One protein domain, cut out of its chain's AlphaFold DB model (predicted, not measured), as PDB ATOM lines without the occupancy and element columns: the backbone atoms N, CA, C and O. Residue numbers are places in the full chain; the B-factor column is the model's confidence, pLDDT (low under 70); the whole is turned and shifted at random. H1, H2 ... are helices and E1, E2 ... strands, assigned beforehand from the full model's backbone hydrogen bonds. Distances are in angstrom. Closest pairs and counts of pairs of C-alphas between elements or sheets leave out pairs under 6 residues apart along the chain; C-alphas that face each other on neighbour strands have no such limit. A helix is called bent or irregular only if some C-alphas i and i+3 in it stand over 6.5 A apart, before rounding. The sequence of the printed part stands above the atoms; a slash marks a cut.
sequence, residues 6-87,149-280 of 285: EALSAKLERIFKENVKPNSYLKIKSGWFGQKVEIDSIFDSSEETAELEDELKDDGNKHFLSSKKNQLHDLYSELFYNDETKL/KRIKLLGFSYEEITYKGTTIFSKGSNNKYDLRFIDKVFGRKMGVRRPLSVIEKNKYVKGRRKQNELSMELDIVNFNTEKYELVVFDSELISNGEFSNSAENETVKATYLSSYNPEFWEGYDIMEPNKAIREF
ATOM      1  N   GLU A   6      55.456  35.497   1.476       65.12
ATOM      2  CA  GLU A   6      56.036  34.690   0.403       65.12
ATOM      3  C   GLU A   6      57.375  34.075   0.823       65.12
ATOM      4  O   GLU A   6      57.594  32.880   0.625       65.12
ATOM      5  N   ALA A   7      58.260  34.846   1.465       71.44
ATOM      6  CA  ALA A   7      59.542  34.333   1.949       71.44
ATOM      7  C   ALA A   7      59.355  33.269   3.047       71.44
ATOM      8  O   ALA A   7      60.068  32.260   3.081       71.44
ATOM      9  N   LEU A   8      58.370  33.472   3.928       70.06
ATOM     10  CA  LEU A   8      57.992  32.493   4.945       70.06
ATOM     11  C   LEU A   8      57.398  31.226   4.309       70.06
ATOM     12  O   LEU A   8      57.784  30.122   4.695       70.06
ATOM     13  N   SER A   9      56.526  31.386   3.311       69.50
ATOM     14  CA  SER A   9      55.931  30.280   2.554       69.50
ATOM     15  C   SER A   9      57.001  29.425   1.870       69.50
ATOM     16  O   SER A   9      57.102  28.231   2.149       69.50
ATOM     17  N   ALA A  10      57.898  30.039   1.091       74.31
ATOM     18  CA  ALA A  10      58.968  29.336   0.381       74.31
ATOM     19  C   ALA A  10      59.920  28.587   1.333       74.31
ATOM     20  O   ALA A  10      60.369  27.470   1.058       74.31
ATOM     21  N   LYS A  11      60.221  29.179   2.497       78.50
ATOM     22  CA  LYS A  11      61.053  28.532   3.520       78.50
ATOM     23  C   LYS A  11      60.368  27.299   4.109       78.50
ATOM     24  O   LYS A  11      61.033  26.279   4.293       78.50
ATOM     25  N   LEU A  12      59.069  27.384   4.403       74.75
ATOM     26  CA  LEU A  12      58.278  26.252   4.891       74.75
ATOM     27  C   LEU A  12      58.176  25.153   3.832       74.75
ATOM     28  O   LEU A  12      58.389  23.985   4.150       74.75
ATOM     29  N   GLU A  13      57.935  25.526   2.578       75.44
ATOM     30  CA  GLU A  13      57.861  24.601   1.450       75.44
ATOM     31  C   GLU A  13      59.147  23.775   1.309       75.44
ATOM     32  O   GLU A  13      59.100  22.543   1.267       75.44
ATOM     33  N   ARG A  14      60.311  24.438   1.330       79.50
ATOM     34  CA  ARG A  14      61.614  23.761   1.276       79.50
ATOM     35  C   ARG A  14      61.811  22.799   2.449       79.50
ATOM     36  O   ARG A  14      62.208  21.657   2.236       79.50
ATOM     37  N   ILE A  15      61.494  23.232   3.673       78.81
ATOM     38  CA  ILE A  15      61.601  22.380   4.871       78.81
ATOM     39  C   ILE A  15      60.740  21.122   4.709       78.81
ATOM     40  O   ILE A  15      61.198  20.029   5.043       78.81
ATOM     41  N   PHE A  16      59.520  21.247   4.180       76.69
ATOM     42  CA  PHE A  16      58.650  20.092   3.973       76.69
ATOM     43  C   PHE A  16      59.166  19.157   2.876       76.69
ATOM     44  O   PHE A  16      59.189  17.947   3.102       76.69
ATOM     45  N   LYS A  17      59.648  19.685   1.744       75.81
ATOM     46  CA  LYS A  17      60.236  18.872   0.662       75.81
ATOM     47  C   LYS A  17      61.447  18.061   1.123       75.81
ATOM     48  O   LYS A  17      61.572  16.893   0.775       75.81
ATOM     49  N   GLU A  18      62.330  18.662   1.916       81.00
ATOM     50  CA  GLU A  18      63.580  18.017   2.336       81.00
ATOM     51  C   GLU A  18      63.387  16.977   3.452       81.00
ATOM     52  O   GLU A  18      64.180  16.043   3.562       81.00
ATOM     53  N   ASN A  19      62.355  17.125   4.292       78.81
ATOM     54  CA  ASN A  19      62.265  16.380   5.554       78.81
ATOM     55  C   ASN A  19      61.062  15.431   5.663       78.81
ATOM     56  O   ASN A  19      61.025  14.615   6.586       78.81
ATOM     57  N   VAL A  20      60.076  15.512   4.763       80.06
ATOM     58  CA  VAL A  20      58.853  14.698   4.845       80.06
ATOM     59  C   VAL A  20      58.941  13.492   3.913       80.06
ATOM     60  O   VAL A  20      59.294  13.608   2.742       80.06
ATOM     61  N   LYS A  21      58.604  12.302   4.421       79.81
ATOM     62  CA  LYS A  21      58.692  11.066   3.628       79.81
ATOM     63  C   LYS A  21      57.564  10.982   2.579       79.81
ATOM     64  O   LYS A  21      56.430  11.336   2.897       79.81
ATOM     65  N   PRO A  22      57.798  10.384   1.391       75.75
ATOM     66  CA  PRO A  22      56.774  10.249   0.339       75.75
ATOM     67  C   PRO A  22      55.520   9.467   0.764       75.75
ATOM     68  O   PRO A  22      54.422   9.677   0.266       75.75
ATOM     69  N   ASN A  23      55.665   8.549   1.723       79.44
ATOM     70  CA  ASN A  23      54.563   7.759   2.270       79.44
ATOM     71  C   ASN A  23      53.844   8.425   3.460       79.44
ATOM     72  O   ASN A  23      53.072   7.764   4.172       79.44
ATOM     73  N   SER A  24      54.105   9.708   3.698       81.44
ATOM     74  CA  SER A  24      53.499  10.500   4.761       81.44
ATOM     75  C   SER A  24      52.443  11.469   4.217       81.44
ATOM     76  O   SER A  24      52.325  11.708   3.022       81.44
ATOM     77  N   TYR A  25      51.621  12.009   5.112       82.56
ATOM     78  CA  TYR A  25      50.800  13.197   4.884       82.56
ATOM     79  C   TYR A  25      50.987  14.164   6.052       82.56
ATOM     80  O   TYR A  25      51.363  13.747   7.159       82.56
ATOM     81  N   LEU A  26      50.692  15.444   5.830       85.75
ATOM     82  CA  LEU A  26      50.795  16.467   6.861       85.75
ATOM     83  C   LEU A  26      49.417  16.739   7.464       85.75
ATOM     84  O   LEU A  26      48.427  16.980   6.775       85.75
ATOM     85  N   LYS A  27      49.327  16.686   8.793       84.06
ATOM     86  CA  LYS A  27      48.168  17.199   9.525       84.06
ATOM     87  C   LYS A  27      48.547  18.523  10.168       84.06
ATOM     88  O   LYS A  27      49.283  18.529  11.154       84.06
ATOM     89  N   ILE A  28      47.988  19.606   9.648       84.12
ATOM     90  CA  ILE A  28      48.132  20.947  10.208       84.12
ATOM     91  C   ILE A  28      47.030  21.132  11.252       84.12
ATOM     92  O   ILE A  28      45.860  20.837  10.999       84.12
ATOM     93  N   LYS A  29      47.380  21.575  12.458       85.12
ATOM     94  CA  LYS A  29      46.402  21.942  13.488       85.12
ATOM     95  C   LYS A  29      46.690  23.319  14.043       85.12
ATOM     96  O   LYS A  29      47.845  23.672  14.238       85.12
ATOM     97  N   SER A  30      45.630  24.025  14.406       84.31
ATOM     98  CA  SER A  30      45.711  25.226  15.217       84.31
ATOM     99  C   SER A  30      44.648  25.201  16.312       84.31
ATOM    100  O   SER A  30      43.455  25.378  16.052       84.31
ATOM    101  N   GLY A  31      45.070  24.976  17.557       79.50
ATOM    102  CA  GLY A  31      44.154  24.757  18.679       79.50
ATOM    103  C   GLY A  31      43.235  23.554  18.425       79.50
ATOM    104  O   GLY A  31      43.711  22.449  18.164       79.50
ATOM    105  N   TRP A  32      41.918  23.766  18.484       75.94
ATOM    106  CA  TRP A  32      40.916  22.716  18.247       75.94
ATOM    107  C   TRP A  32      40.646  22.414  16.766       75.94
ATOM    108  O   TRP A  32      40.076  21.369  16.458       75.94
ATOM    109  N   PHE A  33      41.080  23.279  15.846       74.81
ATOM    110  CA  PHE A  33      40.893  23.073  14.409       74.81
ATOM    111  C   PHE A  33      42.085  22.330  13.812       74.81
ATOM    112  O   PHE A  33      43.231  22.535  14.219       74.81
ATOM    113  N   GLY A  34      41.846  21.466  12.828       71.69
ATOM    114  CA  GLY A  34      42.942  20.866  12.078       71.69
ATOM    115  C   GLY A  34      42.513  20.253  10.758       71.69
ATOM    116  O   GLY A  34      41.536  19.510  10.706       71.69
ATOM    117  N   GLN A  35      43.306  20.522   9.728       76.81
ATOM    118  CA  GLN A  35      43.114  20.079   8.355       76.81
ATOM    119  C   GLN A  35      44.178  19.038   7.996       76.81
ATOM    120  O   GLN A  35      45.313  19.072   8.483       76.81
ATOM    121  N   LYS A  36      43.787  18.048   7.194       74.56
ATOM    122  CA  LYS A  36      44.740  17.135   6.562       74.56
ATOM    123  C   LYS A  36      45.087  17.733   5.212       74.56
ATOM    124  O   LYS A  36      44.172  18.105   4.488       74.56
ATOM    125  N   VAL A  37      46.370  17.792   4.909       68.06
ATOM    126  CA  VAL A  37      46.853  18.250   3.617       68.06
ATOM    127  C   VAL A  37      47.719  17.135   3.051       68.06
ATOM    128  O   VAL A  37      48.613  16.618   3.738       68.06
ATOM    129  N   GLU A  38      47.381  16.679   1.850       67.94
ATOM    130  CA  GLU A  38      48.215  15.714   1.151       67.94
ATOM    131  C   GLU A  38      49.429  16.436   0.578       67.94
ATOM    132  O   GLU A  38      49.351  17.587   0.165       67.94
ATOM    133  N   ILE A  39      50.579  15.776   0.620       60.38
ATOM    134  CA  ILE A  39      51.850  16.360   0.183       60.38
ATOM    135  C   ILE A  39      51.760  16.714  -1.305       60.38
ATOM    136  O   ILE A  39      52.074  17.836  -1.672       60.38
ATOM    137  N   ASP A  40      51.218  15.802  -2.114       58.88
ATOM    138  CA  ASP A  40      51.059  15.977  -3.560       58.88
ATOM    139  C   ASP A  40      50.142  17.177  -3.889       58.88
ATOM    140  O   ASP A  40      50.494  18.008  -4.717       58.88
ATOM    141  N   SER A  41      49.061  17.387  -3.120       55.81
ATOM    142  CA  SER A  41      48.164  18.551  -3.280       55.81
ATOM    143  C   SER A  41      48.778  19.910  -2.907       55.81
ATOM    144  O   SER A  41      48.260  20.935  -3.319       55.81
ATOM    145  N   ILE A  42      49.863  19.952  -2.121       55.16
ATOM    146  CA  ILE A  42      50.576  21.216  -1.824       55.16
ATOM    147  C   ILE A  42      51.462  21.622  -3.011       55.16
ATOM    148  O   ILE A  42      51.813  22.791  -3.145       55.16
ATOM    149  N   PHE A  43      51.855  20.655  -3.846       53.59
ATOM    150  CA  PHE A  43      52.859  20.834  -4.893       53.59
ATOM    151  C   PHE A  43      52.280  20.847  -6.311       53.59
ATOM    152  O   PHE A  43      52.877  21.489  -7.170       53.59
ATOM    153  N   ASP A  44      51.117  20.232  -6.542       54.88
ATOM    154  CA  ASP A  44      50.355  20.319  -7.799       54.88
ATOM    155  C   ASP A  44      49.427  21.549  -7.824       54.88
ATOM    156  O   ASP A  44      48.274  21.497  -8.248       54.88
ATOM    157  N   SER A  45      49.930  22.706  -7.389       50.50
ATOM    158  CA  SER A  45      49.168  23.961  -7.392       50.50
ATOM    159  C   SER A  45      48.908  24.516  -8.800       50.50
ATOM    160  O   SER A  45      48.365  25.609  -8.910       50.50
ATOM    161  N   SER A  46      49.311  23.826  -9.876       52.84
ATOM    162  CA  SER A  46      49.179  24.297 -11.263       52.84
ATOM    163  C   SER A  46      47.741  24.297 -11.785       52.84
ATOM    164  O   SER A  46      47.426  25.106 -12.648       52.84
ATOM    165  N   GLU A  47      46.871  23.414 -11.283       49.75
ATOM    166  CA  GLU A  47      45.455  23.390 -11.689       49.75
ATOM    167  C   GLU A  47      44.613  24.386 -10.868       49.75
ATOM    168  O   GLU A  47      43.858  25.157 -11.452       49.75
ATOM    169  N   GLU A  48      44.824  24.490  -9.546       48.50
ATOM    170  CA  GLU A  48      44.157  25.506  -8.700       48.50
ATOM    171  C   GLU A  48      44.582  26.944  -9.052       48.50
ATOM    172  O   GLU A  48      43.769  27.862  -8.977       48.50
ATOM    173  N   THR A  49      45.839  27.167  -9.464       50.53
ATOM    174  CA  THR A  49      46.267  28.492  -9.957       50.53
ATOM    175  C   THR A  49      45.638  28.845 -11.298       50.53
ATOM    176  O   THR A  49      45.332  30.012 -11.495       50.53
ATOM    177  N   ALA A  50      45.377  27.875 -12.179       52.50
ATOM    178  CA  ALA A  50      44.690  28.122 -13.446       52.50
ATOM    179  C   ALA A  50      43.203  28.473 -13.244       52.50
ATOM    180  O   ALA A  50      42.697  29.371 -13.913       52.50
ATOM    181  N   GLU A  51      42.518  27.832 -12.289       50.09
ATOM    182  CA  GLU A  51      41.136  28.179 -11.913       50.09
ATOM    183  C   GLU A  51      41.049  29.554 -11.227       50.09
ATOM    184  O   GLU A  51      40.171  30.349 -11.557       50.09
ATOM    185  N   LEU A  52      42.001  29.885 -10.342       48.56
ATOM    186  CA  LEU A  52      42.133  31.228  -9.758       48.56
ATOM    187  C   LEU A  52      42.488  32.285 -10.815       48.56
ATOM    188  O   LEU A  52      41.994  33.405 -10.750       48.56
ATOM    189  N   GLU A  53      43.330  31.957 -11.796       49.97
ATOM    190  CA  GLU A  53      43.656  32.841 -12.921       49.97
ATOM    191  C   GLU A  53      42.460  33.057 -13.855       49.97
ATOM    192  O   GLU A  53      42.300  34.162 -14.369       49.97
ATOM    193  N   ASP A  54      41.607  32.052 -14.068       51.34
ATOM    194  CA  ASP A  54      40.365  32.191 -14.836       51.34
ATOM    195  C   ASP A  54      39.272  32.953 -14.055       51.34
ATOM    196  O   ASP A  54      38.553  33.745 -14.664       51.34
ATOM    197  N   GLU A  55      39.196  32.835 -12.722       49.03
ATOM    198  CA  GLU A  55      38.379  33.726 -11.870       49.03
ATOM    199  C   GLU A  55      38.909  35.172 -11.857       49.03
ATOM    200  O   GLU A  55      38.129  36.120 -11.834       49.03
ATOM    201  N   LEU A  56      40.229  35.372 -11.929       50.00
ATOM    202  CA  LEU A  56      40.861  36.696 -12.046       50.00
ATOM    203  C   LEU A  56      40.738  37.311 -13.453       50.00
ATOM    204  O   LEU A  56      40.990  38.507 -13.616       50.00
ATOM    205  N   LYS A  57      40.359  36.516 -14.466       51.16
ATOM    206  CA  LYS A  57      39.961  36.988 -15.806       51.16
ATOM    207  C   LYS A  57      38.502  37.446 -15.863       51.16
ATOM    208  O   LYS A  57      38.087  37.948 -16.910       51.16
ATOM    209  N   ASP A  58      37.737  37.295 -14.777       54.59
ATOM    210  CA  ASP A  58      36.452  37.973 -14.633       54.59
ATOM    211  C   ASP A  58      36.666  39.487 -14.769       54.59
ATOM    212  O   ASP A  58      37.683  40.030 -14.336       54.59
ATOM    213  N   ASP A  59      35.742  40.157 -15.454       58.97
ATOM    214  CA  ASP A  59      35.890  41.522 -15.962       58.97
ATOM    215  C   ASP A  59      36.227  42.483 -14.810       58.97
ATOM    216  O   ASP A  59      35.339  42.959 -14.101       58.97
ATOM    217  N   GLY A  60      37.521  42.753 -14.588       63.41
ATOM    218  CA  GLY A  60      38.020  43.529 -13.447       63.41
ATOM    219  C   GLY A  60      37.378  44.913 -13.319       63.41
ATOM    220  O   GLY A  60      37.394  45.515 -12.244       63.41
ATOM    221  N   ASN A  61      36.741  45.392 -14.389       69.56
ATOM    222  CA  ASN A  61      35.919  46.587 -14.387       69.56
ATOM    223  C   ASN A  61      34.615  46.429 -13.578       69.56
ATOM    224  O   ASN A  61      34.265  47.322 -12.811       69.56
ATOM    225  N   LYS A  62      33.919  45.288 -13.669       72.38
ATOM    226  CA  LYS A  62      32.708  45.010 -12.873       72.38
ATOM    227  C   LYS A  62      33.017  44.942 -11.382       72.38
ATOM    228  O   LYS A  62      32.301  45.538 -10.576       72.38
ATOM    229  N   HIS A  63      34.118  44.283 -11.018       78.56
ATOM    230  CA  HIS A  63      34.607  44.248  -9.634       78.56
ATOM    231  C   HIS A  63      34.968  45.642  -9.124       78.56
ATOM    232  O   HIS A  63      34.600  46.007  -8.006       78.56
ATOM    233  N   PHE A  64      35.625  46.453  -9.956       83.12
ATOM    234  CA  PHE A  64      35.934  47.842  -9.630       83.12
ATOM    235  C   PHE A  64      34.668  48.673  -9.378       83.12
ATOM    236  O   PHE A  64      34.559  49.303  -8.325       83.12
ATOM    237  N   LEU A  65      33.701  48.651 -10.299       85.12
ATOM    238  CA  LEU A  65      32.458  49.418 -10.178       85.12
ATOM    239  C   LEU A  65      31.651  49.002  -8.948       85.12
ATOM    240  O   LEU A  65      31.251  49.856  -8.157       85.12
ATOM    241  N   SER A  66      31.483  47.694  -8.733       86.31
ATOM    242  CA  SER A  66      30.809  47.164  -7.546       86.31
ATOM    243  C   SER A  66      31.509  47.605  -6.257       86.31
ATOM    244  O   SER A  66      30.866  48.109  -5.335       86.31
ATOM    245  N   SER A  67      32.843  47.510  -6.210       86.75
ATOM    246  CA  SER A  67      33.633  47.961  -5.063       86.75
ATOM    247  C   SER A  67      33.455  49.457  -4.793       86.75
ATOM    248  O   SER A  67      33.246  49.847  -3.643       86.75
ATOM    249  N   LYS A  68      33.472  50.299  -5.833       88.69
ATOM    250  CA  LYS A  68      33.283  51.750  -5.692       88.69
ATOM    251  C   LYS A  68      31.873  52.118  -5.259       88.69
ATOM    252  O   LYS A  68      31.725  52.985  -4.402       88.69
ATOM    253  N   LYS A  69      30.855  51.431  -5.772       89.88
ATOM    254  CA  LYS A  69      29.469  51.594  -5.321       89.88
ATOM    255  C   LYS A  69      29.302  51.250  -3.849       89.88
ATOM    256  O   LYS A  69      28.727  52.047  -3.120       89.88
ATOM    257  N   ASN A  70      29.839  50.114  -3.410       91.31
ATOM    258  CA  ASN A  70      29.780  49.714  -2.004       91.31
ATOM    259  C   ASN A  70      30.527  50.719  -1.116       91.31
ATOM    260  O   ASN A  70      29.994  51.152  -0.103       91.31
ATOM    261  N   GLN A  71      31.709  51.175  -1.542       92.56
ATOM    262  CA  GLN A  71      32.471  52.204  -0.830       92.56
ATOM    263  C   GLN A  71      31.687  53.520  -0.698       92.56
ATOM    264  O   GLN A  71      31.691  54.126   0.370       92.56
ATOM    265  N   LEU A  72      31.017  53.969  -1.765       93.69
ATOM    266  CA  LEU A  72      30.152  55.150  -1.718       93.69
ATOM    267  C   LEU A  72      28.945  54.920  -0.809       93.69
ATOM    268  O   LEU A  72      28.652  55.769   0.026       93.69
ATOM    269  N   HIS A  73      28.274  53.775  -0.931       94.56
ATOM    270  CA  HIS A  73      27.142  53.418  -0.083       94.56
ATOM    271  C   HIS A  73      27.517  53.455   1.402       94.56
ATOM    272  O   HIS A  73      26.816  54.108   2.171       94.56
ATOM    273  N   ASP A  74      28.650  52.856   1.777       93.62
ATOM    274  CA  ASP A  74      29.163  52.853   3.150       93.62
ATOM    275  C   ASP A  74      29.445  54.277   3.662       93.62
ATOM    276  O   ASP A  74      29.108  54.616   4.794       93.62
ATOM    277  N   LEU A  75      30.048  55.142   2.837       95.38
ATOM    278  CA  LEU A  75      30.310  56.534   3.225       95.38
ATOM    279  C   LEU A  75      29.014  57.323   3.439       95.38
ATOM    280  O   LEU A  75      28.926  58.114   4.378       95.38
ATOM    281  N   TYR A  76      28.011  57.112   2.584       95.38
ATOM    282  CA  TYR A  76      26.708  57.752   2.738       95.38
ATOM    283  C   TYR A  76      25.948  57.192   3.944       95.38
ATOM    284  O   TYR A  76      25.390  57.978   4.702       95.38
ATOM    285  N   SER A  77      25.936  55.876   4.180       95.06
ATOM    286  CA  SER A  77      25.208  55.276   5.312       95.06
ATOM    287  C   SER A  77      25.769  55.699   6.675       95.06
ATOM    288  O   SER A  77      25.044  55.729   7.667       95.06
ATOM    289  N   GLU A  78      27.032  56.123   6.722       93.44
ATOM    290  CA  GLU A  78      27.681  56.643   7.923       93.44
ATOM    291  C   GLU A  78      27.404  58.125   8.224       93.44
ATOM    292  O   GLU A  78      27.819  58.612   9.283       93.44
ATOM    293  N   LEU A  79      26.707  58.858   7.350       95.56
ATOM    294  CA  LEU A  79      26.336  60.250   7.617       95.56
ATOM    295  C   LEU A  79      25.513  60.361   8.906       95.56
ATOM    296  O   LEU A  79      24.711  59.491   9.230       95.56
ATOM    297  N   PHE A  80      25.709  61.451   9.648       95.00
ATOM    298  CA  PHE A  80      25.213  61.601  11.025       95.00
ATOM    299  C   PHE A  80      23.688  61.479  11.192       95.00
ATOM    300  O   PHE A  80      23.220  61.311  12.313       95.00
ATOM    301  N   TYR A  81      22.928  61.633  10.107       92.50
ATOM    302  CA  TYR A  81      21.466  61.572  10.087       92.50
ATOM    303  C   TYR A  81      20.913  60.206   9.651       92.50
ATOM    304  O   TYR A  81      19.699  60.061   9.539       92.50
ATOM    305  N   ASN A  82      21.778  59.229   9.364       94.62
ATOM    306  CA  ASN A  82      21.382  57.882   8.966       94.62
ATOM    307  C   ASN A  82      21.428  56.912  10.148       94.62
ATOM    308  O   ASN A  82      22.335  56.969  10.973       94.62
ATOM    309  N   ASP A  83      20.500  55.954  10.177       88.69
ATOM    310  CA  ASP A  83      20.351  54.991  11.281       88.69
ATOM    311  C   ASP A  83      21.575  54.077  11.482       88.69
ATOM    312  O   ASP A  83      21.815  53.566  12.579       88.69
ATOM    313  N   GLU A  84      22.353  53.845  10.422       87.88
ATOM    314  CA  GLU A  84      23.534  52.973  10.443       87.88
ATOM    315  C   GLU A  84      24.798  53.679  10.955       87.88
ATOM    316  O   GLU A  84      25.833  53.035  11.167       87.88
ATOM    317  N   THR A  85      24.733  54.995  11.189       94.00
ATOM    318  CA  THR A  85      25.906  55.758  11.596       94.00
ATOM    319  C   THR A  85      26.440  55.322  12.958       94.00
ATOM    320  O   THR A  85      25.720  55.068  13.928       94.00
ATOM    321  N   LYS A  86      27.771  55.303  13.074       94.12
ATOM    322  CA  LYS A  86      28.434  55.178  14.378       94.12
ATOM    323  C   LYS A  86      28.352  56.487  15.168       94.12
ATOM    324  O   LYS A  86      28.472  56.453  16.395       94.12
ATOM    325  N   LEU A  87      28.140  57.620  14.489       95.31
ATOM    326  CA  LEU A  87      28.139  58.976  15.038       95.31
ATOM    327  C   LEU A  87      26.911  59.240  15.918       95.31
ATOM    328  O   LEU A  87      25.965  59.920  15.550       95.31
ATOM    329  N   LYS A 149      34.981  49.324  18.300       93.31
ATOM    330  CA  LYS A 149      34.645  47.897  18.262       93.31
ATOM    331  C   LYS A 149      35.884  47.084  18.579       93.31
ATOM    332  O   LYS A 149      36.886  47.211  17.885       93.31
ATOM    333  N   ARG A 150      35.806  46.228  19.599       95.44
ATOM    334  CA  ARG A 150      36.884  45.316  20.004       95.44
ATOM    335  C   ARG A 150      36.347  43.896  20.131       95.44
ATOM    336  O   ARG A 150      35.442  43.639  20.918       95.44
ATOM    337  N   ILE A 151      36.930  42.967  19.383       95.00
ATOM    338  CA  ILE A 151      36.594  41.541  19.411       95.00
ATOM    339  C   ILE A 151      37.880  40.762  19.664       95.00
ATOM    340  O   ILE A 151      38.900  41.019  19.030       95.00
ATOM    341  N   LYS A 152      37.840  39.793  20.581       95.12
ATOM    342  CA  LYS A 152      38.925  38.831  20.790       95.12
ATOM    343  C   LYS A 152      38.333  37.443  20.975       95.12
ATOM    344  O   LYS A 152      37.660  37.193  21.970       95.12
ATOM    345  N   LEU A 153      38.581  36.547  20.026       91.56
ATOM    346  CA  LEU A 153      37.996  35.212  20.026       91.56
ATOM    347  C   LEU A 153      38.966  34.191  19.434       91.56
ATOM    348  O   LEU A 153      39.483  34.380  18.340       91.56
ATOM    349  N   LEU A 154      39.195  33.090  20.159       88.94
ATOM    350  CA  LEU A 154      40.010  31.954  19.704       88.94
ATOM    351  C   LEU A 154      41.389  32.382  19.159       88.94
ATOM    352  O   LEU A 154      41.852  31.878  18.143       88.94
ATOM    353  N   GLY A 155      42.048  33.345  19.800       88.06
ATOM    354  CA  GLY A 155      43.357  33.827  19.347       88.06
ATOM    355  C   GLY A 155      43.320  34.791  18.155       88.06
ATOM    356  O   GLY A 155      44.370  35.266  17.752       88.06
ATOM    357  N   PHE A 156      42.151  35.142  17.622       91.00
ATOM    358  CA  PHE A 156      41.991  36.273  16.711       91.00
ATOM    359  C   PHE A 156      41.572  37.518  17.492       91.00
ATOM    360  O   PHE A 156      40.791  37.424  18.444       91.00
ATOM    361  N   SER A 157      42.070  38.684  17.097       95.06
ATOM    362  CA  SER A 157      41.635  39.970  17.632       95.06
ATOM    363  C   SER A 157      41.388  40.985  16.526       95.06
ATOM    364  O   SER A 157      42.151  41.044  15.567       95.06
ATOM    365  N   TYR A 158      40.358  41.803  16.701       96.12
ATOM    366  CA  TYR A 158      40.014  42.936  15.850       96.12
ATOM    367  C   TYR A 158      39.696  44.135  16.737       96.12
ATOM    368  O   TYR A 158      38.985  43.995  17.734       96.12
ATOM    369  N   GLU A 159      40.210  45.302  16.378       97.56
ATOM    370  CA  GLU A 159      39.976  46.543  17.099       97.56
ATOM    371  C   GLU A 159      39.920  47.737  16.140       97.56
ATOM    372  O   GLU A 159      40.835  47.942  15.349       97.56
ATOM    373  N   GLU A 160      38.861  48.539  16.226       97.25
ATOM    374  CA  GLU A 160      38.752  49.829  15.532       97.25
ATOM    375  C   GLU A 160      39.412  50.902  16.388       97.25
ATOM    376  O   GLU A 160      38.870  51.299  17.422       97.25
ATOM    377  N   ILE A 161      40.611  51.320  15.989       97.19
ATOM    378  CA  ILE A 161      41.474  52.203  16.781       97.19
ATOM    379  C   ILE A 161      41.330  53.672  16.388       97.19
ATOM    380  O   ILE A 161      41.428  54.534  17.258       97.19
ATOM    381  N   THR A 162      41.047  53.944  15.114       97.56
ATOM    382  CA  THR A 162      40.913  55.300  14.575       97.56
ATOM    383  C   THR A 162      39.616  55.389  13.788       97.56
ATOM    384  O   THR A 162      39.355  54.559  12.923       97.56
ATOM    385  N   TYR A 163      38.817  56.402  14.073       97.44
ATOM    386  CA  TYR A 163      37.628  56.786  13.332       97.44
ATOM    387  C   TYR A 163      37.485  58.293  13.504       97.44
ATOM    388  O   TYR A 163      37.000  58.770  14.531       97.44
ATOM    389  N   LYS A 164      37.968  59.045  12.523       97.88
ATOM    390  CA  LYS A 164      37.907  60.503  12.537       97.88
ATOM    391  C   LYS A 164      37.626  61.037  11.151       97.88
ATOM    392  O   LYS A 164      38.005  60.398  10.170       97.88
ATOM    393  N   GLY A 165      37.011  62.201  11.077       96.69
ATOM    394  CA  GLY A 165      36.697  62.798   9.797       96.69
ATOM    395  C   GLY A 165      36.112  64.191   9.889       96.69
ATOM    396  O   GLY A 165      35.786  64.686  10.970       96.69
ATOM    397  N   THR A 166      35.983  64.780   8.711       97.25
ATOM    398  CA  THR A 166      35.298  66.035   8.442       97.25
ATOM    399  C   THR A 166      34.244  65.761   7.383       97.25
ATOM    400  O   THR A 166      34.552  65.251   6.308       97.25
ATOM    401  N   THR A 167      33.000  66.110   7.678       97.00
ATOM    402  CA  THR A 167      31.892  66.055   6.720       97.00
ATOM    403  C   THR A 167      31.337  67.460   6.547       97.00
ATOM    404  O   THR A 167      31.080  68.128   7.547       97.00
ATOM    405  N   ILE A 168      31.169  67.910   5.303       95.44
ATOM    406  CA  ILE A 168      30.664  69.248   4.963       95.44
ATOM    407  C   ILE A 168      29.408  69.107   4.111       95.44
ATOM    408  O   ILE A 168      29.359  68.290   3.186       95.44
ATOM    409  N   PHE A 169      28.422  69.940   4.416       94.56
ATOM    410  CA  PHE A 169      27.158  70.058   3.713       94.56
ATOM    411  C   PHE A 169      26.974  71.488   3.218       94.56
ATOM    412  O   PHE A 169      27.391  72.440   3.876       94.56
ATOM    413  N   SER A 170      26.310  71.635   2.080       90.50
ATOM    414  CA  SER A 170      25.952  72.932   1.510       90.50
ATOM    415  C   SER A 170      24.513  72.911   1.028       90.50
ATOM    416  O   SER A 170      23.992  71.858   0.656       90.50
ATOM    417  N   LYS A 171      23.873  74.077   1.008       90.06
ATOM    418  CA  LYS A 171      22.505  74.206   0.519       90.06
ATOM    419  C   LYS A 171      22.443  73.906  -0.981       90.06
ATOM    420  O   LYS A 171      23.039  74.619  -1.785       90.06
ATOM    421  N   GLY A 172      21.748  72.835  -1.345       85.06
ATOM    422  CA  GLY A 172      21.533  72.415  -2.722       85.06
ATOM    423  C   GLY A 172      20.377  73.156  -3.392       85.06
ATOM    424  O   GLY A 172      19.588  73.869  -2.763       85.06
ATOM    425  N   SER A 173      20.221  72.924  -4.697       84.94
ATOM    426  CA  SER A 173      19.111  73.451  -5.511       84.94
ATOM    427  C   SER A 173      17.726  72.977  -5.039       84.94
ATOM    428  O   SER A 173      16.703  73.583  -5.353       84.94
ATOM    429  N   ASN A 174      17.691  71.913  -4.233       85.12
ATOM    430  CA  ASN A 174      16.509  71.328  -3.609       85.12
ATOM    431  C   ASN A 174      16.068  72.033  -2.305       85.12
ATOM    432  O   ASN A 174      15.139  71.556  -1.647       85.12
ATOM    433  N   ASN A 175      16.717  73.143  -1.922       86.62
ATOM    434  CA  ASN A 175      16.502  73.861  -0.659       86.62
ATOM    435  C   ASN A 175      16.799  73.033   0.611       86.62
ATOM    436  O   ASN A 175      16.340  73.382   1.702       86.62
ATOM    437  N   LYS A 176      17.571  71.951   0.492       90.88
ATOM    438  CA  LYS A 176      18.091  71.139   1.599       90.88
ATOM    439  C   LYS A 176      19.612  71.246   1.644       90.88
ATOM    440  O   LYS A 176      20.225  71.767   0.722       90.88
ATOM    441  N   TYR A 177      20.211  70.776   2.732       93.00
ATOM    442  CA  TYR A 177      21.663  70.700   2.857       93.00
ATOM    443  C   TYR A 177      22.119  69.322   2.405       93.00
ATOM    444  O   TYR A 177      21.853  68.323   3.075       93.00
ATOM    445  N   ASP A 178      22.774  69.290   1.252       91.94
ATOM    446  CA  ASP A 178      23.275  68.075   0.629       91.94
ATOM    447  C   ASP A 178      24.764  67.902   0.944       91.94
ATOM    448  O   ASP A 178      25.478  68.856   1.270       91.94
ATOM    449  N   LEU A 179      25.237  66.658   0.879       93.62
ATOM    450  CA  LEU A 179      26.641  66.341   1.100       93.62
ATOM    451  C   LEU A 179      27.515  67.018   0.037       93.62
ATOM    452  O   LEU A 179      27.318  66.791  -1.152       93.62
ATOM    453  N   ARG A 180      28.530  67.768   0.475       91.38
ATOM    454  CA  ARG A 180      29.535  68.383  -0.403       91.38
ATOM    455  C   ARG A 180      30.885  67.682  -0.317       91.38
ATOM    456  O   ARG A 180      31.582  67.543  -1.320       91.38
ATOM    457  N   PHE A 181      31.262  67.248   0.886       92.62
ATOM    458  CA  PHE A 181      32.593  66.707   1.131       92.62
ATOM    459  C   PHE A 181      32.646  65.727   2.307       92.62
ATOM    460  O   PHE A 181      32.015  65.954   3.343       92.62
ATOM    461  N   ILE A 182      33.461  64.677   2.167       94.94
ATOM    462  CA  ILE A 182      33.890  63.790   3.256       94.94
ATOM    463  C   ILE A 182      35.410  63.625   3.196       94.94
ATOM    464  O   ILE A 182      35.931  63.162   2.187       94.94
ATOM    465  N   ASP A 183      36.096  63.888   4.309       94.38
ATOM    466  CA  ASP A 183      37.411  63.316   4.624       94.38
ATOM    467  C   ASP A 183      37.239  62.381   5.818       94.38
ATOM    468  O   ASP A 183      36.743  62.792   6.867       94.38
ATOM    469  N   LYS A 184      37.636  61.120   5.677       95.81
ATOM    470  CA  LYS A 184      37.549  60.132   6.750       95.81
ATOM    471  C   LYS A 184      38.826  59.317   6.823       95.81
ATOM    472  O   LYS A 184      39.265  58.711   5.849       95.81
ATOM    473  N   VAL A 185      39.370  59.206   8.029       96.75
ATOM    474  CA  VAL A 185      40.458  58.289   8.359       96.75
ATOM    475  C   VAL A 185      39.927  57.214   9.282       96.75
ATOM    476  O   VAL A 185      39.407  57.488  10.368       96.75
ATOM    477  N   PHE A 186      40.115  55.972   8.864       96.88
ATOM    478  CA  PHE A 186      39.639  54.820   9.590       96.88
ATOM    479  C   PHE A 186      40.747  53.778   9.747       96.88
ATOM    480  O   PHE A 186      41.388  53.361   8.788       96.88
ATOM    481  N   GLY A 187      41.018  53.400  10.993       97.06
ATOM    482  CA  GLY A 187      42.150  52.570  11.380       97.06
ATOM    483  C   GLY A 187      41.704  51.334  12.142       97.06
ATOM    484  O   GLY A 187      40.944  51.419  13.113       97.06
ATOM    485  N   ARG A 188      42.231  50.182  11.736       96.62
ATOM    486  CA  ARG A 188      41.977  48.873  12.333       96.62
ATOM    487  C   ARG A 188      43.284  48.251  12.814       96.62
ATOM    488  O   ARG A 188      44.321  48.336  12.159       96.62
ATOM    489  N   LYS A 189      43.204  47.552  13.938       96.19
ATOM    490  CA  LYS A 189      44.239  46.660  14.450       96.19
ATOM    491  C   LYS A 189      43.704  45.236  14.432       96.19
ATOM    492  O   LYS A 189      42.703  44.929  15.078       96.19
ATOM    493  N   MET A 190      44.387  44.363  13.711       94.56
ATOM    494  CA  MET A 190      44.063  42.946  13.604       94.56
ATOM    495  C   MET A 190      45.200  42.128  14.202       94.56
ATOM    496  O   MET A 190      46.366  42.488  14.081       94.56
ATOM    497  N   GLY A 191      44.875  41.034  14.879       92.38
ATOM    498  CA  GLY A 191      45.874  40.182  15.511       92.38
ATOM    499  C   GLY A 191      45.533  38.709  15.394       92.38
ATOM    500  O   GLY A 191      44.366  38.324  15.474       92.38
ATOM    501  N   VAL A 192      46.567  37.893  15.227       91.19
ATOM    502  CA  VAL A 192      46.498  36.435  15.218       91.19
ATOM    503  C   VAL A 192      47.540  35.920  16.199       91.19
ATOM    504  O   VAL A 192      48.731  35.959  15.915       91.19
ATOM    505  N   ARG A 193      47.083  35.416  17.345       93.38
ATOM    506  CA  ARG A 193      47.895  34.688  18.315       93.38
ATOM    507  C   ARG A 193      47.386  33.264  18.462       93.38
ATOM    508  O   ARG A 193      46.399  33.032  19.166       93.38
ATOM    509  N   ARG A 194      48.017  32.310  17.780       89.38
ATOM    510  CA  ARG A 194      47.549  30.919  17.750       89.38
ATOM    511  C   ARG A 194      48.695  29.910  17.750       89.38
ATOM    512  O   ARG A 194      49.661  30.094  17.015       89.38
ATOM    513  N   PRO A 195      48.556  28.782  18.467       90.81
ATOM    514  CA  PRO A 195      49.460  27.658  18.281       90.81
ATOM    515  C   PRO A 195      49.222  27.035  16.901       90.81
ATOM    516  O   PRO A 195      48.076  26.926  16.455       90.81
ATOM    517  N   LEU A 196      50.288  26.595  16.245       88.62
ATOM    518  CA  LEU A 196      50.276  25.889  14.970       88.62
ATOM    519  C   LEU A 196      51.152  24.638  15.101       88.62
ATOM    520  O   LEU A 196      52.332  24.733  15.407       88.62
ATOM    521  N   SER A 197      50.589  23.455  14.871       88.62
ATOM    522  CA  SER A 197      51.342  22.198  14.859       88.62
ATOM    523  C   SER A 197      51.243  21.543  13.490       88.62
ATOM    524  O   SER A 197      50.131  21.285  13.018       88.62
ATOM    525  N   VAL A 198      52.377  21.211  12.886       86.75
ATOM    526  CA  VAL A 198      52.453  20.427  11.653       86.75
ATOM    527  C   VAL A 198      52.927  19.029  12.015       86.75
ATOM    528  O   VAL A 198      54.048  18.838  12.478       86.75
ATOM    529  N   ILE A 199      52.043  18.048  11.853       88.19
ATOM    530  CA  ILE A 199      52.276  16.671  12.286       88.19
ATOM    531  C   ILE A 199      52.419  15.783  11.057       88.19
ATOM    532  O   ILE A 199      51.447  15.567  10.333       88.19
ATOM    533  N   GLU A 200      53.599  15.201  10.876       89.00
ATOM    534  CA  GLU A 200      53.822  14.176   9.865       89.00
ATOM    535  C   GLU A 200      53.185  12.857  10.314       89.00
ATOM    536  O   GLU A 200      53.411  12.371  11.432       89.00
ATOM    537  N   LYS A 201      52.381  12.252   9.439       88.06
ATOM    538  CA  LYS A 201      51.747  10.959   9.689       88.06
ATOM    539  C   LYS A 201      51.956  10.002   8.530       88.06
ATOM    540  O   LYS A 201      51.669  10.335   7.392       88.06
ATOM    541  N   ASN A 202      52.339   8.771   8.848       87.75
ATOM    542  CA  ASN A 202      52.446   7.703   7.863       87.75
ATOM    543  C   ASN A 202      51.051   7.274   7.352       87.75
ATOM    544  O   ASN A 202      50.125   7.090   8.156       87.75
ATOM    545  N   LYS A 203      50.911   7.103   6.029       83.88
ATOM    546  CA  LYS A 203      49.660   6.700   5.358       83.88
ATOM    547  C   LYS A 203      49.287   5.225   5.624       83.88
ATOM    548  O   LYS A 203      48.107   4.916   5.789       83.88
ATOM    549  N   TYR A 204      50.269   4.327   5.744       84.19
ATOM    550  CA  TYR A 204      50.076   2.868   5.680       84.19
ATOM    551  C   TYR A 204      50.053   2.149   7.040       84.19
ATOM    552  O   TYR A 204      49.440   1.090   7.175       84.19
ATOM    553  N   VAL A 205      50.674   2.711   8.081       83.44
ATOM    554  CA  VAL A 205      50.723   2.081   9.415       83.44
ATOM    555  C   VAL A 205      49.363   2.176  10.122       83.44
ATOM    556  O   VAL A 205      48.749   3.240  10.171       83.44
ATOM    557  N   LYS A 206      48.864   1.091  10.728       78.00
ATOM    558  CA  LYS A 206      47.677   1.126  11.608       78.00
ATOM    559  C   LYS A 206      48.103   1.464  13.048       78.00
ATOM    560  O   LYS A 206      49.066   0.904  13.555       78.00
ATOM    561  N   GLY A 207      47.404   2.394  13.707       83.88
ATOM    562  CA  GLY A 207      47.704   2.814  15.086       83.88
ATOM    563  C   GLY A 207      48.583   4.069  15.187       83.88
ATOM    564  O   GLY A 207      48.149   5.161  14.810       83.88
ATOM    565  N   ARG A 208      49.804   3.940  15.733       83.81
ATOM    566  CA  ARG A 208      50.742   5.059  15.981       83.81
ATOM    567  C   ARG A 208      51.345   5.593  14.674       83.81
ATOM    568  O   ARG A 208      52.475   5.296  14.320       83.81
ATOM    569  N   ARG A 209      50.560   6.392  13.945       87.00
ATOM    570  CA  ARG A 209      50.935   6.952  12.632       87.00
ATOM    571  C   ARG A 209      51.889   8.145  12.698       87.00
ATOM    572  O   ARG A 209      52.555   8.415  11.707       87.00
ATOM    573  N   LYS A 210      51.919   8.877  13.818       88.75
ATOM    574  CA  LYS A 210      52.723  10.100  13.986       88.75
ATOM    575  C   LYS A 210      54.215   9.774  13.870       88.75
ATOM    576  O   LYS A 210      54.682   8.914  14.606       88.75
ATOM    577  N   GLN A 211      54.908  10.454  12.961       86.62
ATOM    578  CA  GLN A 211      56.351  10.319  12.750       86.62
ATOM    579  C   GLN A 211      57.083  11.490  13.406       86.62
ATOM    580  O   GLN A 211      57.874  11.283  14.316       86.62
ATOM    581  N   ASN A 212      56.716  12.712  13.017       86.38
ATOM    582  CA  ASN A 212      57.324  13.954  13.479       86.38
ATOM    583  C   ASN A 212      56.248  15.001  13.803       86.38
ATOM    584  O   ASN A 212      55.099  14.896  13.364       86.38
ATOM    585  N   GLU A 213      56.610  16.008  14.594       88.12
ATOM    586  CA  GLU A 213      55.777  17.185  14.846       88.12
ATOM    587  C   GLU A 213      56.643  18.430  14.967       88.12
ATOM    588  O   GLU A 213      57.551  18.487  15.791       88.12
ATOM    589  N   LEU A 214      56.305  19.433  14.166       85.69
ATOM    590  CA  LEU A 214      56.792  20.792  14.303       85.69
ATOM    591  C   LEU A 214      55.722  21.597  15.038       85.69
ATOM    592  O   LEU A 214      54.587  21.678  14.569       85.69
ATOM    593  N   SER A 215      56.079  22.181  16.179       88.62
ATOM    594  CA  SER A 215      55.205  23.086  16.930       88.62
ATOM    595  C   SER A 215      55.697  24.518  16.782       88.62
ATOM    596  O   SER A 215      56.885  24.788  16.933       88.62
ATOM    597  N   MET A 216      54.777  25.423  16.483       86.44
ATOM    598  CA  MET A 216      55.006  26.848  16.278       86.44
ATOM    599  C   MET A 216      53.940  27.642  17.034       86.44
ATOM    600  O   MET A 216      52.827  27.161  17.259       86.44
ATOM    601  N   GLU A 217      54.265  28.877  17.394       87.62
ATOM    602  CA  GLU A 217      53.298  29.855  17.882       87.62
ATOM    603  C   GLU A 217      53.300  31.039  16.920       87.62
ATOM    604  O   GLU A 217      54.332  31.664  16.688       87.62
ATOM    605  N   LEU A 218      52.148  31.301  16.308       86.44
ATOM    606  CA  LEU A 218      51.941  32.486  15.489       86.44
ATOM    607  C   LEU A 218      51.563  33.631  16.422       86.44
ATOM    608  O   LEU A 218      50.591  33.485  17.159       86.44
ATOM    609  N   ASP A 219      52.291  34.744  16.363       91.19
ATOM    610  CA  ASP A 219      51.923  36.016  16.993       91.19
ATOM    611  C   ASP A 219      52.116  37.143  15.974       91.19
ATOM    612  O   ASP A 219      53.221  37.632  15.749       91.19
ATOM    613  N   ILE A 220      51.033  37.488  15.285       88.88
ATOM    614  CA  ILE A 220      51.013  38.460  14.192       88.88
ATOM    615  C   ILE A 220      50.090  39.600  14.597       88.88
ATOM    616  O   ILE A 220      48.960  39.364  15.026       88.88
ATOM    617  N   VAL A 221      50.547  40.836  14.417       91.94
ATOM    618  CA  VAL A 221      49.721  42.037  14.566       91.94
ATOM    619  C   VAL A 221      49.846  42.860  13.295       91.94
ATOM    620  O   VAL A 221      50.949  43.189  12.868       91.94
ATOM    621  N   ASN A 222      48.708  43.190  12.700       89.38
ATOM    622  CA  ASN A 222      48.603  44.047  11.534       89.38
ATOM    623  C   ASN A 222      47.848  45.328  11.909       89.38
ATOM    624  O   ASN A 222      46.833  45.283  12.610       89.38
ATOM    625  N   PHE A 223      48.360  46.461  11.440       92.88
ATOM    626  CA  PHE A 223      47.688  47.750  11.515       92.88
ATOM    627  C   PHE A 223      47.360  48.174  10.090       92.88
ATOM    628  O   PHE A 223      48.259  48.243   9.253       92.88
ATOM    629  N   ASN A 224      46.091  48.470   9.835       90.94
ATOM    630  CA  ASN A 224      45.630  48.997   8.561       90.94
ATOM    631  C   ASN A 224      44.979  50.363   8.804       90.94
ATOM    632  O   ASN A 224      44.189  50.508   9.739       90.94
ATOM    633  N   THR A 225      45.330  51.351   7.986       92.56
ATOM    634  CA  THR A 225      44.713  52.678   7.987       92.56
ATOM    635  C   THR A 225      44.238  52.991   6.579       92.56
ATOM    636  O   THR A 225      45.033  53.021   5.644       92.56
ATOM    637  N   GLU A 226      42.951  53.273   6.457       92.19
ATOM    638  CA  GLU A 226      42.279  53.652   5.222       92.19
ATOM    639  C   GLU A 226      41.931  55.146   5.305       92.19
ATOM    640  O   GLU A 226      41.404  55.616   6.321       92.19
ATOM    641  N   LYS A 227      42.251  55.903   4.249       92.06
ATOM    642  CA  LYS A 227      41.794  57.285   4.070       92.06
ATOM    643  C   LYS A 227      40.788  57.316   2.924       92.06
ATOM    644  O   LYS A 227      41.076  56.811   1.842       92.06
ATOM    645  N   TYR A 228      39.637  57.918   3.179       92.19
ATOM    646  CA  TYR A 228      38.573  58.138   2.214       92.19
ATOM    647  C   TYR A 228      38.419  59.634   1.999       92.19
ATOM    648  O   TYR A 228      38.395  60.396   2.963       92.19
ATOM    649  N   GLU A 229      38.296  60.023   0.739       90.12
ATOM    650  CA  GLU A 229      38.029  61.397   0.344       90.12
ATOM    651  C   GLU A 229      36.952  61.368  -0.738       90.12
ATOM    652  O   GLU A 229      37.085  60.645  -1.728       90.12
ATOM    653  N   LEU A 230      35.858  62.087  -0.506       90.88
ATOM    654  CA  LEU A 230      34.734  62.207  -1.426       90.88
ATOM    655  C   LEU A 230      34.421  63.685  -1.617       90.88
ATOM    656  O   LEU A 230      34.185  64.395  -0.642       90.88
ATOM    657  N   VAL A 231      34.377  64.114  -2.874       88.56
ATOM    658  CA  VAL A 231      34.000  65.466  -3.288       88.56
ATOM    659  C   VAL A 231      32.785  65.350  -4.199       88.56
ATOM    660  O   VAL A 231      32.810  64.583  -5.162       88.56
ATOM    661  N   VAL A 232      31.724  66.093  -3.893       88.00
ATOM    662  CA  VAL A 232      30.546  66.220  -4.756       88.00
ATOM    663  C   VAL A 232      30.647  67.561  -5.477       88.00
ATOM    664  O   VAL A 232      30.553  68.611  -4.846       88.00
ATOM    665  N   PHE A 233      30.894  67.519  -6.788       83.00
ATOM    666  CA  PHE A 233      31.080  68.726  -7.603       83.00
ATOM    667  C   PHE A 233      29.762  69.405  -7.960       83.00
ATOM    668  O   PHE A 233      29.674  70.629  -7.932       83.00
ATOM    669  N   ASP A 234      28.754  68.609  -8.301       80.62
ATOM    670  CA  ASP A 234      27.444  69.088  -8.719       80.62
ATOM    671  C   ASP A 234      26.362  68.088  -8.300       80.62
ATOM    672  O   ASP A 234      26.636  66.901  -8.091       80.62
ATOM    673  N   SER A 235      25.137  68.582  -8.157       83.19
ATOM    674  CA  SER A 235      23.965  67.796  -7.794       83.19
ATOM    675  C   SER A 235      22.738  68.326  -8.524       83.19
ATOM    676  O   SER A 235      22.292  69.455  -8.304       83.19
ATOM    677  N   GLU A 236      22.135  67.465  -9.335       86.12
ATOM    678  CA  GLU A 236      20.907  67.755 -10.065       86.12
ATOM    679  C   GLU A 236      19.711  66.984  -9.499       86.12
ATOM    680  O   GLU A 236      19.814  65.851  -9.024       86.12
ATOM    681  N   LEU A 237      18.540  67.620  -9.544       86.88
ATOM    682  CA  LEU A 237      17.285  66.975  -9.185       86.88
ATOM    683  C   LEU A 237      16.803  66.112 -10.347       86.88
ATOM    684  O   LEU A 237      16.422  66.639 -11.390       86.88
ATOM    685  N   ILE A 238      16.741  64.802 -10.123       90.12
ATOM    686  CA  ILE A 238      16.166  63.846 -11.072       90.12
ATOM    687  C   ILE A 238      14.753  63.426 -10.656       90.12
ATOM    688  O   ILE A 238      14.388  63.412  -9.477       90.12
ATOM    689  N   SER A 239      13.939  63.058 -11.636       92.12
ATOM    690  CA  SER A 239      12.612  62.489 -11.429       92.12
ATOM    691  C   SER A 239      12.676  61.018 -10.990       92.12
ATOM    692  O   SER A 239      13.615  60.282 -11.295       92.12
ATOM    693  N   ASN A 240      11.611  60.532 -10.343       92.00
ATOM    694  CA  ASN A 240      11.488  59.108  -9.987       92.00
ATOM    695  C   ASN A 240      11.548  58.180 -11.214       92.00
ATOM    696  O   ASN A 240      12.002  57.038 -11.110       92.00
ATOM    697  N   GLY A 241      11.065  58.661 -12.365       94.81
ATOM    698  CA  GLY A 241      11.126  57.933 -13.630       94.81
ATOM    699  C   GLY A 241      12.559  57.799 -14.136       94.81
ATOM    700  O   GLY A 241      12.955  56.707 -14.526       94.81
ATOM    701  N   GLU A 242      13.350  58.872 -14.080       92.88
ATOM    702  CA  GLU A 242      14.778  58.834 -14.429       92.88
ATOM    703  C   GLU A 242      15.557  57.915 -13.492       92.88
ATOM    704  O   GLU A 242      16.315  57.076 -13.967       92.88
ATOM    705  N   PHE A 243      15.302  57.982 -12.182       90.75
ATOM    706  CA  PHE A 243      15.936  57.085 -11.215       90.75
ATOM    707  C   PHE A 243      15.621  55.609 -11.502       90.75
ATOM    708  O   PHE A 243      16.529  54.785 -11.597       90.75
ATOM    709  N   SER A 244      14.341  55.269 -11.694       92.88
ATOM    710  CA  SER A 244      13.906  53.876 -11.899       92.88
ATOM    711  C   SER A 244      14.388  53.284 -13.225       92.88
ATOM    712  O   SER A 244      14.565  52.074 -13.327       92.88
ATOM    713  N   ASN A 245      14.582  54.133 -14.237       93.81
ATOM    714  CA  ASN A 245      15.080  53.736 -15.552       93.81
ATOM    715  C   ASN A 245      16.598  53.916 -15.691       93.81
ATOM    716  O   ASN A 245      17.137  53.660 -16.769       93.81
ATOM    717  N   SER A 246      17.286  54.378 -14.641       88.44
ATOM    718  CA  SER A 246      18.730  54.568 -14.683       88.44
ATOM    719  C   SER A 246      19.424  53.218 -14.869       88.44
ATOM    720  O   SER A 246      19.181  52.254 -14.143       88.44
ATOM    721  N   ALA A 247      20.273  53.141 -15.890       86.06
ATOM    722  CA  ALA A 247      21.144  52.001 -16.122       86.06
ATOM    723  C   ALA A 247      22.543  52.339 -15.611       86.06
ATOM    724  O   ALA A 247      23.006  53.476 -15.732       86.06
ATOM    725  N   GLU A 248      23.224  51.349 -15.042       82.31
ATOM    726  CA  GLU A 248      24.611  51.515 -14.631       82.31
ATOM    727  C   GLU A 248      25.491  51.869 -15.831       82.31
ATOM    728  O   GLU A 248      25.478  51.195 -16.861       82.31
ATOM    729  N   ASN A 249      26.281  52.931 -15.683       82.19
ATOM    730  CA  ASN A 249      27.286  53.276 -16.670       82.19
ATOM    731  C   ASN A 249      28.551  52.431 -16.453       82.19
ATOM    732  O   ASN A 249      29.439  52.806 -15.688       82.19
ATOM    733  N   GLU A 250      28.654  51.316 -17.172       81.88
ATOM    734  CA  GLU A 250      29.804  50.406 -17.096       81.88
ATOM    735  C   GLU A 250      31.079  50.944 -17.785       81.88
ATOM    736  O   GLU A 250      32.126  50.299 -17.761       81.88
ATOM    737  N   THR A 251      31.032  52.127 -18.412       79.38
ATOM    738  CA  THR A 251      32.183  52.676 -19.156       79.38
ATOM    739  C   THR A 251      33.251  53.312 -18.265       79.38
ATOM    740  O   THR A 251      34.371  53.538 -18.729       79.38
ATOM    741  N   VAL A 252      32.937  53.580 -16.992       78.06
ATOM    742  CA  VAL A 252      33.879  54.166 -16.031       78.06
ATOM    743  C   VAL A 252      34.930  53.124 -15.657       78.06
ATOM    744  O   VAL A 252      34.607  52.086 -15.092       78.06
ATOM    745  N   LYS A 253      36.198  53.421 -15.952       76.94
ATOM    746  CA  LYS A 253      37.339  52.542 -15.669       76.94
ATOM    747  C   LYS A 253      38.286  53.194 -14.675       76.94
ATOM    748  O   LYS A 253      38.491  54.406 -14.703       76.94
ATOM    749  N   ALA A 254      38.922  52.377 -13.842       75.75
ATOM    750  CA  ALA A 254      40.033  52.831 -13.020       75.75
ATOM    751  C   ALA A 254      41.192  53.300 -13.912       75.75
ATOM    752  O   ALA A 254      41.655  52.550 -14.773       75.75
ATOM    753  N   THR A 255      41.696  54.513 -13.688       78.50
ATOM    754  CA  THR A 255      42.983  54.925 -14.253       78.50
ATOM    755  C   THR A 255      44.081  54.626 -13.250       78.50
ATOM    756  O   THR A 255      44.089  55.147 -12.138       78.50
ATOM    757  N   TYR A 256      45.007  53.760 -13.646       77.25
ATOM    758  CA  TYR A 256      46.202  53.498 -12.864       77.25
ATOM    759  C   TYR A 256      47.248  54.579 -13.140       77.25
ATOM    760  O   TYR A 256      47.607  54.816 -14.293       77.25
ATOM    761  N   LEU A 257      47.748  55.210 -12.079       76.31
ATOM    762  CA  LEU A 257      48.855  56.159 -12.134       76.31
ATOM    763  C   LEU A 257      50.063  55.532 -11.431       76.31
ATOM    764  O   LEU A 257      50.009  55.247 -10.236       76.31
ATOM    765  N   SER A 258      51.154  55.305 -12.169       78.38
ATOM    766  CA  SER A 258      52.408  54.767 -11.615       78.38
ATOM    767  C   SER A 258      53.143  55.770 -10.721       78.38
ATOM    768  O   SER A 258      53.946  55.379  -9.876       78.38
ATOM    769  N   SER A 259      52.847  57.058 -10.870       77.25
ATOM    770  CA  SER A 259      53.310  58.143 -10.013       77.25
ATOM    771  C   SER A 259      52.246  59.229  -9.931       77.25
ATOM    772  O   SER A 259      51.369  59.314 -10.793       77.25
ATOM    773  N   TYR A 260      52.327  60.091  -8.919       77.56
ATOM    774  CA  TYR A 260      51.431  61.241  -8.833       77.56
ATOM    775  C   TYR A 260      51.537  62.139 -10.074       77.56
ATOM    776  O   TYR A 260      52.633  62.531 -10.475       77.56
ATOM    777  N   ASN A 261      50.385  62.469 -10.662       81.12
ATOM    778  CA  ASN A 261      50.259  63.438 -11.741       81.12
ATOM    779  C   ASN A 261      49.351  64.593 -11.271       81.12
ATOM    780  O   ASN A 261      48.154  64.360 -11.081       81.12
ATOM    781  N   PRO A 262      49.883  65.815 -11.075       78.62
ATOM    782  CA  PRO A 262      49.087  66.962 -10.639       78.62
ATOM    783  C   PRO A 262      48.048  67.417 -11.668       78.62
ATOM    784  O   PRO A 262      47.026  67.970 -11.278       78.62
ATOM    785  N   GLU A 263      48.273  67.146 -12.953       84.75
ATOM    786  CA  GLU A 263      47.369  67.526 -14.046       84.75
ATOM    787  C   GLU A 263      46.202  66.542 -14.206       84.75
ATOM    788  O   GLU A 263      45.248  66.817 -14.924       84.75
ATOM    789  N   PHE A 264      46.227  65.385 -13.527       82.81
ATOM    790  CA  PHE A 264      45.185  64.362 -13.691       82.81
ATOM    791  C   PHE A 264      43.777  64.872 -13.342       82.81
ATOM    792  O   PHE A 264      42.792  64.423 -13.922       82.81
ATOM    793  N   TRP A 265      43.696  65.821 -12.411       75.44
ATOM    794  CA  TRP A 265      42.454  66.456 -11.973       75.44
ATOM    795  C   TRP A 265      42.331  67.905 -12.457       75.44
ATOM    796  O   TRP A 265      41.569  68.683 -11.886       75.44
ATOM    797  N   GLU A 266      43.093  68.297 -13.480       77.75
ATOM    798  CA  GLU A 266      43.016  69.644 -14.035       77.75
ATOM    799  C   GLU A 266      41.580  69.960 -14.493       77.75
ATOM    800  O   GLU A 266      40.921  69.153 -15.150       77.75
ATOM    801  N   GLY A 267      41.077  71.135 -14.105       75.94
ATOM    802  CA  GLY A 267      39.695  71.554 -14.362       75.94
ATOM    803  C   GLY A 267      38.682  71.153 -13.284       75.94
ATOM    804  O   GLY A 267      37.536  71.587 -13.365       75.94
ATOM    805  N   TYR A 268      39.095  70.393 -12.265       71.38
ATOM    806  CA  TYR A 268      38.291  70.109 -11.077       71.38
ATOM    807  C   TYR A 268      38.894  70.789  -9.847       71.38
ATOM    808  O   TYR A 268      40.104  70.727  -9.621       71.38
ATOM    809  N   ASP A 269      38.043  71.389  -9.014       64.75
ATOM    810  CA  ASP A 269      38.452  71.908  -7.707       64.75
ATOM    811  C   ASP A 269      38.691  70.738  -6.744       64.75
ATOM    812  O   ASP A 269      37.808  70.300  -6.007       64.75
ATOM    813  N   ILE A 270      39.903  70.189  -6.793       67.00
ATOM    814  CA  ILE A 270      40.361  69.129  -5.895       67.00
ATOM    815  C   ILE A 270      41.176  69.699  -4.732       67.00
ATOM    816  O   ILE A 270      41.867  70.709  -4.857       67.00
ATOM    817  N   MET A 271      41.133  69.024  -3.583       63.25
ATOM    818  CA  MET A 271      42.027  69.355  -2.476       63.25
ATOM    819  C   MET A 271      43.485  69.041  -2.823       63.25
ATOM    820  O   MET A 271      43.790  68.110  -3.571       63.25
ATOM    821  N   GLU A 272      44.405  69.808  -2.231       65.44
ATOM    822  CA  GLU A 272      45.835  69.568  -2.401       65.44
ATOM    823  C   GLU A 272      46.198  68.160  -1.888       65.44
ATOM    824  O   GLU A 272      45.933  67.830  -0.725       65.44
ATOM    825  N   PRO A 273      46.841  67.317  -2.713       61.75
ATOM    826  CA  PRO A 273      47.163  65.961  -2.311       61.75
ATOM    827  C   PRO A 273      48.154  65.951  -1.153       61.75
ATOM    828  O   PRO A 273      49.086  66.761  -1.049       61.75
ATOM    829  N   ASN A 274      47.984  64.972  -0.269       64.06
ATOM    830  CA  ASN A 274      48.889  64.809   0.856       64.06
ATOM    831  C   ASN A 274      50.309  64.434   0.387       64.06
ATOM    832  O   ASN A 274      50.550  64.030  -0.754       64.06
ATOM    833  N   LYS A 275      51.278  64.579   1.294       67.44
ATOM    834  CA  LYS A 275      52.693  64.311   1.013       67.44
ATOM    835  C   LYS A 275      52.944  62.879   0.509       67.44
ATOM    836  O   LYS A 275      53.729  62.699  -0.412       67.44
ATOM    837  N   ALA A 276      52.244  61.885   1.061       54.28
ATOM    838  CA  ALA A 276      52.433  60.480   0.700       54.28
ATOM    839  C   ALA A 276      52.005  60.173  -0.744       54.28
ATOM    840  O   ALA A 276      52.683  59.413  -1.423       54.28
ATOM    841  N   ILE A 277      50.917  60.787  -1.223       58.78
ATOM    842  CA  ILE A 277      50.483  60.669  -2.621       58.78
ATOM    843  C   ILE A 277      51.512  61.329  -3.538       58.78
ATOM    844  O   ILE A 277      51.929  60.716  -4.511       58.78
ATOM    845  N   ARG A 278      51.982  62.538  -3.202       69.31
ATOM    846  CA  ARG A 278      52.985  63.261  -4.007       69.31
ATOM    847  C   ARG A 278      54.310  62.515  -4.155       69.31
ATOM    848  O   ARG A 278      54.954  62.624  -5.191       69.31
ATOM    849  N   GLU A 279      54.713  61.783  -3.124       73.56
ATOM    850  CA  GLU A 279      55.954  61.001  -3.098       73.56
ATOM    851  C   GLU A 279      55.774  59.574  -3.646       73.56
ATOM    852  O   GLU A 279      56.738  58.811  -3.697       73.56
ATOM    853  N   PHE A 280      54.557  59.190  -4.052       68.88
ATOM    854  CA  PHE A 280      54.279  57.854  -4.564       68.88
ATOM    855  C   PHE A 280      54.892  57.648  -5.952       68.88
ATOM    856  O   PHE A 280      54.563  58.349  -6.911       68.88
TER     857      PHE A 280
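AT A GLANCE: This is residues 6 to 87 and 149 to 280 of the 285 residues of the protein "Carboxypeptidase-like regulatory domain-containing protein" of Eudoraea sp (UniProt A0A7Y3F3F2). A long, narrow, twisted ribbon of antiparallel strands E4, E5 and E6 makes the longest axis, with the short hairpin E1 and E2 beside E5 towards one end and E3 along the edge of E4. H2, H3 and H4 bridge like a loose handle from the E1 and E2 end back to the ribbon, with a hollow between H3 and the strands, and the stretch with H5, H6 and H7 loops off the other end. The printed part has 214 residues, with seven named helices and six named strands in the order H1 E1 E2 H2 H3 H4 E3 E4 E5 E6 H5 H6 H7, class mixed. It is only just extended, close to loose, with a radius of gyration of the C-alphas of 25.6 A, and spans 80 by 41 by 37 A.

IN THESE COORDINATES: E5, residues 177 to 202, is 70.3 A long and bends by 58 degrees at residue 181; its C-alpha 177 is at (21.663, 70.700, 2.857). E6, residues 210 to 231, is 60.9 A long and bends by 52 degrees at residue 213. E4, residues 156 to 171, is 45.6 A long. The short strands are E1, residues 24 to 30, E2, residues 33 to 37, and E3, residues 150 to 153. H4, residues 60 to 77, is 25.6 A long, H1, residues 6 to 19, is 20.0 A, and H3, residues 45 to 55, is 15.2 A. H1 begins at C-alpha 6 (56.036, 34.690, 0.403). H2 is residues 39 to 43, H5 240 to 244, H6 262 to 265 and H7 275 to 278, ending at C-alpha 278 (52.985, 63.261, -4.007). H6 is only just irregular: C-alphas 262 and 265 are 6.8 A apart.

HOW THE PARTS SIT: The sheet is branched at E5, with E1 and E4 on one side of it and E6 on the other side. E3, E4, E5 and E6 form a meander, each strand the antiparallel neighbour of the one before. Within hydrogen-bond range are N 190 and O 222 across the pair E5 and E6, 2.8 A, N 159 and O 189 across E4 and E5, 2.8 A, N 151 and O 158 across E3 and E4, 2.8 A, N 27 and O 199 across E1 and E5, 2.8 A, and N 28 and O 35 across the hairpin E1 and E2, 3.0 A. H4 only grazes the sheet, with residues 71 to 76; H1 and H2 graze it too, only just on it with 5 pairs of C-alphas within 10 A each. H3, H5, H6 and H7 are not on it. H2 and H3 meet only through their link. Every O i to N i+4 pair is within range in H1, H3, H4 and H5; H2 has 0 of 1, but 2 of 2 O i to N i+3 pairs, and H6 and H7 are too short for an i+4 pair.

THE WHOLE: The farthest C-alphas, Asn 175 and Val 205, are 80.2 A apart. Residues 88 to 148 are not printed, and C-alphas 87 and 149 are 13.2 A apart across the cut. Of the links printed whole, H5 to H6 is long. Mean pLDDT of the printed part is 82.0; 38 residues are under 70, among them 37 to 61 and 269 to 278.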